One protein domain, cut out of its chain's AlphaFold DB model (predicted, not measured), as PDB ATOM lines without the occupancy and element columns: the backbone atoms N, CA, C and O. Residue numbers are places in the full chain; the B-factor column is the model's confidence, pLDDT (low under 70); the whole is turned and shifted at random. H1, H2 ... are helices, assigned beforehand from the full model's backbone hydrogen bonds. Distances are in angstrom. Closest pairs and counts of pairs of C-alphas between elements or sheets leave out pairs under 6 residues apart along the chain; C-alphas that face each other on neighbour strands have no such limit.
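Overview. This is residues 9 to 66 of the 73 residues of an uncharacterized protein of Phenylobacterium sp. Root700 (UniProt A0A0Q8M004). One long helix, H1, makes the whole length of this rod; past residue 47 a long link folds back beside H1, and the short helix H2 packs steeply on the middle of H1. Residues 9 to 25 of H1 stick out free. The printed part has 58 residues with two named helices, H1 then H2, and no named strand; its class is all helix. It is extended, with a radius of gyration of the C-alphas of 17.2 A and spans of 58 by 19 by 10 A.

Arrangement. Look first at H1, residues 9 to 47; it touches H2, residues 59 to 65, with residues 26 to 33 alone. Their closest C-alphas, those of Arg 30 and Val 64, are 5.6 A apart. They run opposite ways at a steep tilt of 66 degrees. In H1 and H2 every O i to N i+4 pair is within hydrogen-bond range.

Along the chain. Find C-alpha 9 at (-46.770, 3.095, 7.924); from there H1 runs 57.2 A to C-alpha 47 at (2.131, 30.452, 19.539). H2 ends at C-alpha 65, (-15.991, 10.028, 19.813), 10.0 A from C-alpha 59.

Size, cuts and confidence. The C-alphas farthest apart, those of Ser 9 and Gly 48, are 58.6 A apart. The printed part has no cut, and the link from H1 to H2, 11 residues, is long. Residues 9 to 14 and 57 to 66 have pLDDT under 70.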
ATOM      1  N   SER A   9     -47.846   2.725   8.849       53.91
ATOM      2  CA  SER A   9     -46.770   3.095   7.924       53.91
ATOM      3  C   SER A   9     -46.342   4.566   8.016       53.91
ATOM      4  O   SER A   9     -45.145   4.830   7.964       53.91
ATOM      5  N   GLU A  10     -47.272   5.509   8.198       51.50
ATOM      6  CA  GLU A  10     -46.970   6.943   8.361       51.50
ATOM      7  C   GLU A  10     -46.371   7.228   9.745       51.50
ATOM      8  O   GLU A  10     -45.386   7.956   9.859       51.50
ATOM      9  N   ALA A  11     -46.876   6.564  10.792       53.56
ATOM     10  CA  ALA A  11     -46.303   6.652  12.138       53.56
ATOM     11  C   ALA A  11     -44.873   6.075  12.211       53.56
ATOM     12  O   ALA A  11     -44.010   6.618  12.901       53.56
ATOM     13  N   ARG A  12     -44.589   4.996  11.462       54.62
ATOM     14  CA  ARG A  12     -43.229   4.440  11.333       54.62
ATOM     15  C   ARG A  12     -42.301   5.323  10.499       54.62
ATOM     16  O   ARG A  12     -41.117   5.383  10.810       54.62
ATOM     17  N   GLN A  13     -42.806   5.997   9.464       56.22
ATOM     18  CA  GLN A  13     -42.007   6.931   8.664       56.22
ATOM     19  C   GLN A  13     -41.605   8.179   9.456       56.22
ATOM     20  O   GLN A  13     -40.457   8.602   9.331       56.22
ATOM     21  N   GLY A  14     -42.489   8.703  10.315       61.44
ATOM     22  CA  GLY A  14     -42.143   9.774  11.257       61.44
ATOM     23  C   GLY A  14     -40.957   9.388  12.144       61.44
ATOM     24  O   GLY A  14     -39.939  10.069  12.146       61.44
ATOM     25  N   GLY A  15     -41.014   8.201  12.761       77.69
ATOM     26  CA  GLY A  15     -39.937   7.721  13.633       77.69
ATOM     27  C   GLY A  15     -38.584   7.500  12.938       77.69
ATOM     28  O   GLY A  15     -37.543   7.674  13.566       77.69
ATOM     29  N   VAL A  16     -38.565   7.138  11.649       80.75
ATOM     30  CA  VAL A  16     -37.304   6.985  10.893       80.75
ATOM     31  C   VAL A  16     -36.700   8.342  10.535       80.75
ATOM     32  O   VAL A  16     -35.480   8.497  10.613       80.75
ATOM     33  N   LEU A  17     -37.526   9.317  10.147       81.62
ATOM     34  CA  LEU A  17     -37.056  10.665   9.830       81.62
ATOM     35  C   LEU A  17     -36.510  11.366  11.076       81.62
ATOM     36  O   LEU A  17     -35.423  11.941  11.018       81.62
ATOM     37  N   ASP A  18     -37.223  11.253  12.196       80.56
ATOM     38  CA  ASP A  18     -36.802  11.808  13.485       80.56
ATOM     39  C   ASP A  18     -35.474  11.185  13.931       80.56
ATOM     40  O   ASP A  18     -34.528  11.904  14.250       80.56
ATOM     41  N   TRP A  19     -35.344   9.857  13.823       84.25
ATOM     42  CA  TRP A  19     -34.086   9.166  14.110       84.25
ATOM     43  C   TRP A  19     -32.933   9.631  13.207       84.25
ATOM     44  O   TRP A  19     -31.824   9.859  13.689       84.25
ATOM     45  N   LEU A  20     -33.167   9.795  11.898       85.69
ATOM     46  CA  LEU A  20     -32.146  10.294  10.969       85.69
ATOM     47  C   LEU A  20     -31.716  11.723  11.309       85.69
ATOM     48  O   LEU A  20     -30.531  12.050  11.204       85.69
ATOM     49  N   LEU A  21     -32.662  12.569  11.710       87.94
ATOM     50  CA  LEU A  21     -32.402  13.953  12.080       87.94
ATOM     51  C   LEU A  21     -31.601  14.026  13.385       87.94
ATOM     52  O   LEU A  21     -30.553  14.671  13.407       87.94
ATOM     53  N   GLU A  22     -32.006  13.290  14.421       82.81
ATOM     54  CA  GLU A  22     -31.248  13.156  15.674       82.81
ATOM     55  C   GLU A  22     -29.829  12.636  15.420       82.81
ATOM     56  O   GLU A  22     -28.845  13.194  15.915       82.81
ATOM     57  N   ARG A  23     -29.703  11.603  14.580       81.94
ATOM     58  CA  ARG A  23     -28.410  11.035  14.188       81.94
ATOM     59  C   ARG A  23     -27.531  12.060  13.473       81.94
ATOM     60  O   ARG A  23     -26.331  12.114  13.735       81.94
ATOM     61  N   SER A  24     -28.113  12.858  12.581       83.56
ATOM     62  CA  SER A  24     -27.389  13.873  11.807       83.56
ATOM     63  C   SER A  24     -26.918  15.026  12.688       83.56
ATOM     64  O   SER A  24     -25.779  15.464  12.545       83.56
ATOM     65  N   ILE A  25     -27.758  15.479  13.626       85.31
ATOM     66  CA  ILE A  25     -27.382  16.490  14.624       85.31
ATOM     67  C   ILE A  25     -26.211  15.978  15.461       85.31
ATOM     68  O   ILE A  25     -25.198  16.665  15.566       85.31
ATOM     69  N   TYR A  26     -26.298  14.746  15.967       83.19
ATOM     70  CA  TYR A  26     -25.218  14.134  16.739       83.19
ATOM     71  C   TYR A  26     -23.895  14.070  15.953       83.19
ATOM     72  O   TYR A  26     -22.837  14.431  16.471       83.19
ATOM     73  N   GLU A  27     -23.923  13.636  14.688       82.75
ATOM     74  CA  GLU A  27     -22.708  13.587  13.860       82.75
ATOM     75  C   GLU A  27     -22.159  14.989  13.549       82.75
ATOM     76  O   GLU A  27     -20.942  15.177  13.482       82.75
ATOM     77  N   LEU A  28     -23.025  15.994  13.403       86.25
ATOM     78  CA  LEU A  28     -22.595  17.376  13.204       86.25
ATOM     79  C   LEU A  28     -21.914  17.937  14.459       86.25
ATOM     80  O   LEU A  28     -20.828  18.513  14.360       86.25
ATOM     81  N   GLU A  29     -22.506  17.723  15.634       82.94
ATOM     82  CA  GLU A  29     -21.912  18.091  16.924       82.94
ATOM     83  C   GLU A  29     -20.552  17.411  17.123       82.94
ATOM     84  O   GLU A  29     -19.592  18.046  17.575       82.94
ATOM     85  N   ARG A  30     -20.427  16.149  16.694       79.19
ATOM     86  CA  ARG A  30     -19.163  15.406  16.695       79.19
ATOM     87  C   ARG A  30     -18.084  16.059  15.857       79.19
ATOM     88  O   ARG A  30     -16.973  16.283  16.346       79.19
ATOM     89  N   ILE A  31     -18.395  16.341  14.596       85.25
ATOM     90  CA  ILE A  31     -17.448  16.962  13.664       85.25
ATOM     91  C   ILE A  31     -17.029  18.332  14.199       85.25
ATOM     92  O   ILE A  31     -15.840  18.661  14.187       85.25
ATOM     93  N   TRP A  32     -17.982  19.097  14.732       84.56
ATOM     94  CA  TRP A  32     -17.730  20.409  15.317       84.56
ATOM     95  C   TRP A  32     -16.782  20.344  16.522       84.56
ATOM     96  O   TRP A  32     -15.806  21.095  16.576       84.56
ATOM     97  N   ALA A  33     -17.003  19.413  17.456       82.25
ATOM     98  CA  ALA A  33     -16.122  19.214  18.609       82.25
ATOM     99  C   ALA A  33     -14.696  18.810  18.186       82.25
ATOM    100  O   ALA A  33     -13.712  19.364  18.690       82.25
ATOM    101  N   CYS A  34     -14.573  17.900  17.212       83.38
ATOM    102  CA  CYS A  34     -13.279  17.487  16.659       83.38
ATOM    103  C   CYS A  34     -12.540  18.663  16.011       83.38
ATOM    104  O   CYS A  34     -11.351  18.869  16.267       83.38
ATOM    105  N   TYR A  35     -13.250  19.456  15.204       86.81
ATOM    106  CA  TYR A  35     -12.702  20.642  14.552       86.81
ATOM    107  C   TYR A  35     -12.149  21.643  15.572       86.81
ATOM    108  O   TYR A  35     -11.005  22.088  15.446       86.81
ATOM    109  N   TRP A  36     -12.912  21.950  16.626       85.62
ATOM    110  CA  TRP A  36     -12.466  22.869  17.675       85.62
ATOM    111  C   TRP A  36     -11.212  22.390  18.394       85.62
ATOM    112  O   TRP A  36     -10.338  23.201  18.710       85.62
ATOM    113  N   TRP A  37     -11.104  21.085  18.640       86.12
ATOM    114  CA  TRP A  37      -9.916  20.524  19.268       86.12
ATOM    115  C   TRP A  37      -8.675  20.671  18.383       86.12
ATOM    116  O   TRP A  37      -7.638  21.156  18.842       86.12
ATOM    117  N   VAL A  38      -8.795  20.335  17.095       87.56
ATOM    118  CA  VAL A  38      -7.708  20.507  16.119       87.56
ATOM    119  C   VAL A  38      -7.286  21.972  16.025       87.56
ATOM    120  O   VAL A  38      -6.089  22.266  16.059       87.56
ATOM    121  N   LEU A  39      -8.248  22.898  15.976       87.81
ATOM    122  CA  LEU A  39      -7.971  24.330  15.916       87.81
ATOM    123  C   LEU A  39      -7.197  24.816  17.149       87.81
ATOM    124  O   LEU A  39      -6.197  25.518  16.995       87.81
ATOM    125  N   ARG A  40      -7.597  24.414  18.363       88.19
ATOM    126  CA  ARG A  40      -6.869  24.777  19.594       88.19
ATOM    127  C   ARG A  40      -5.429  24.289  19.573       88.19
ATOM    128  O   ARG A  40      -4.523  25.060  19.878       88.19
ATOM    129  N   VAL A  41      -5.213  23.028  19.199       88.75
ATOM    130  CA  VAL A  41      -3.866  22.444  19.115       88.75
ATOM    131  C   VAL A  41      -3.020  23.184  18.076       88.75
ATOM    132  O   VAL A  41      -1.857  23.483  18.339       88.75
ATOM    133  N   HIS A  42      -3.602  23.533  16.924       90.88
ATOM    134  CA  HIS A  42      -2.916  24.307  15.889       90.88
ATOM    135  C   HIS A  42      -2.508  25.704  16.379       90.88
ATOM    136  O   HIS A  42      -1.357  26.107  16.207       90.88
ATOM    137  N   VAL A  43      -3.425  26.432  17.025       88.69
ATOM    138  CA  VAL A  43      -3.145  27.752  17.613       88.69
ATOM    139  C   VAL A  43      -2.053  27.639  18.678       88.69
ATOM    140  O   VAL A  43      -1.092  28.405  18.650       88.69
ATOM    141  N   ALA A  44      -2.136  26.648  19.565       90.25
ATOM    142  CA  ALA A  44      -1.121  26.425  20.589       90.25
ATOM    143  C   ALA A  44       0.268  26.191  19.982       90.25
ATOM    144  O   ALA A  44       1.227  26.851  20.377       90.25
ATOM    145  N   ALA A  45       0.364  25.331  18.962       91.19
ATOM    146  CA  ALA A  45       1.615  25.071  18.253       91.19
ATOM    147  C   ALA A  45       2.180  26.336  17.589       91.19
ATOM    148  O   ALA A  45       3.380  26.595  17.676       91.19
ATOM    149  N   ARG A  46       1.322  27.161  16.973       94.25
ATOM    150  CA  ARG A  46       1.727  28.411  16.312       94.25
ATOM    151  C   ARG A  46       2.270  29.458  17.287       94.25
ATOM    152  O   ARG A  46       3.141  30.239  16.912       94.25
ATOM    153  N   HIS A  47       1.756  29.479  18.511       94.31
ATOM    154  CA  HIS A  47       2.131  30.452  19.539       94.31
ATOM    155  C   HIS A  47       3.099  29.892  20.591       94.31
ATOM    156  O   HIS A  47       3.401  30.580  21.561       94.31
ATOM    157  N   GLY A  48       3.592  28.659  20.416       91.88
ATOM    158  CA  GLY A  48       4.505  28.018  21.365       91.88
ATOM    159  C   GLY A  48       3.877  27.738  22.735       91.88
ATOM    160  O   GLY A  48       4.595  27.638  23.726       91.88
ATOM    161  N   ILE A  49       2.548  27.628  22.807       89.19
ATOM    162  CA  ILE A  49       1.831  27.312  24.044       89.19
ATOM    163  C   ILE A  49       2.010  25.811  24.322       89.19
ATOM    164  O   ILE A  49       1.644  24.989  23.474       89.19
ATOM    165  N   PRO A  50       2.556  25.420  25.489       86.81
ATOM    166  CA  PRO A  50       2.713  24.017  25.841       86.81
ATOM    167  C   PRO A  50       1.373  23.283  25.840       86.81
ATOM    168  O   PRO A  50       0.365  23.798  26.319       86.81
ATOM    169  N   ARG A  51       1.366  22.031  25.367       76.12
ATOM    170  CA  ARG A  51       0.152  21.198  25.345       76.12
ATOM    171  C   ARG A  51      -0.456  21.001  26.739       76.12
ATOM    172  O   ARG A  51      -1.665  20.883  26.841       76.12
ATOM    173  N   SER A  52       0.360  21.018  27.793       83.31
ATOM    174  CA  SER A  52      -0.087  20.940  29.192       83.31
ATOM    175  C   SER A  52      -0.941  22.128  29.641       83.31
ATOM    176  O   SER A  52      -1.607  22.042  30.664       83.31
ATOM    177  N   CYS A  53      -0.899  23.245  28.911       83.06
ATOM    178  CA  CYS A  53      -1.739  24.414  29.164       83.06
ATOM    179  C   CYS A  53      -3.092  24.330  28.442       83.06
ATOM    180  O   CYS A  53      -3.927  25.213  28.618       83.06
ATOM    181  N   LEU A  54      -3.302  23.309  27.605       82.62
ATOM    182  CA  LEU A  54      -4.602  23.030  27.015       82.62
ATOM    183  C   LEU A  54      -5.380  22.156  27.994       82.62
ATOM    184  O   LEU A  54      -4.932  21.062  28.324       82.62
ATOM    185  N   GLU A  55      -6.543  22.634  28.433       77.94
ATOM    186  CA  GLU A  55      -7.513  21.776  29.111       77.94
ATOM    187  C   GLU A  55      -7.807  20.561  28.231       77.94
ATOM    188  O   GLU A  55      -7.951  20.696  27.006       77.94
ATOM    189  N   ASP A  56      -7.907  19.387  28.853       71.88
ATOM    190  CA  ASP A  56      -8.376  18.190  28.169       71.88
ATOM    191  C   ASP A  56      -9.721  18.475  27.480       71.88
ATOM    192  O   ASP A  56     -10.518  19.294  27.960       71.88
ATOM    193  N   PRO A  57     -10.002  17.835  26.331       69.81
ATOM    194  CA  PRO A  57     -11.310  17.978  25.714       69.81
ATOM    195  C   PRO A  57     -12.383  17.574  26.744       69.81
ATOM    196  O   PRO A  57     -12.234  16.532  27.387       69.81
ATOM    197  N   PRO A  58     -13.456  18.372  26.921       68.62
ATOM    198  CA  PRO A  58     -14.534  18.058  27.851       68.62
ATOM    199  C   PRO A  58     -14.982  16.603  27.702       68.62
ATOM    200  O   PRO A  58     -15.219  16.147  26.584       68.62
ATOM    201  N   ALA A  59     -15.146  15.875  28.810       67.19
ATOM    202  CA  ALA A  59     -15.534  14.461  28.783       67.19
ATOM    203  C   ALA A  59     -16.770  14.152  27.900       67.19
ATOM    204  O   ALA A  59     -16.763  13.123  27.221       67.19
ATOM    205  N   PRO A  60     -17.797  15.026  27.804       66.62
ATOM    206  CA  PRO A  60     -18.889  14.834  26.849       66.62
ATOM    207  C   PRO A  60     -18.434  14.761  25.385       66.62
ATOM    208  O   PRO A  60     -19.024  14.025  24.608       66.62
ATOM    209  N   TRP A  61     -17.367  15.459  24.992       64.94
ATOM    210  CA  TRP A  61     -16.826  15.414  23.627       64.94
ATOM    211  C   TRP A  61     -16.149  14.076  23.337       64.94
ATOM    212  O   TRP A  61     -16.214  13.582  22.214       64.94
ATOM    213  N   LEU A  62     -15.556  13.457  24.359       63.62
ATOM    214  CA  LEU A  62     -15.010  12.105  24.261       63.62
ATOM    215  C   LEU A  62     -16.125  11.057  24.119       63.62
ATOM    216  O   LEU A  62     -15.958  10.112  23.355       63.62
ATOM    217  N   LYS A  63     -17.289  11.260  24.757       62.75
ATOM    218  CA  LYS A  63     -18.483  10.414  24.534       62.75
ATOM    219  C   LYS A  63     -19.022  10.515  23.112       62.75
ATOM    220  O   LYS A  63     -19.610   9.574  22.601       62.75
ATOM    221  N   VAL A  64     -18.817  11.654  22.461       57.19
ATOM    222  CA  VAL A  64     -19.189  11.829  21.060       57.19
ATOM    223  C   VAL A  64     -18.193  11.104  20.131       57.19
ATOM    224  O   VAL A  64     -18.567  10.661  19.053       57.19
ATOM    225  N   LEU A  65     -16.939  10.886  20.546       53.34
ATOM    226  CA  LEU A  65     -15.991  10.028  19.813       53.34
ATOM    227  C   LEU A  65     -16.301   8.529  19.950       53.34
ATOM    228  O   LEU A  65     -15.919   7.757  19.071       53.34
ATOM    229  N   GLN A  66     -16.993   8.129  21.018       58.12
ATOM    230  CA  GLN A  66     -17.503   6.771  21.195       58.12
ATOM    231  C   GLN A  66     -18.660   6.546  20.220       58.12
ATOM    232  O   GLN A  66     -19.519   7.408  20.030       58.12
TER     233      GLN A  66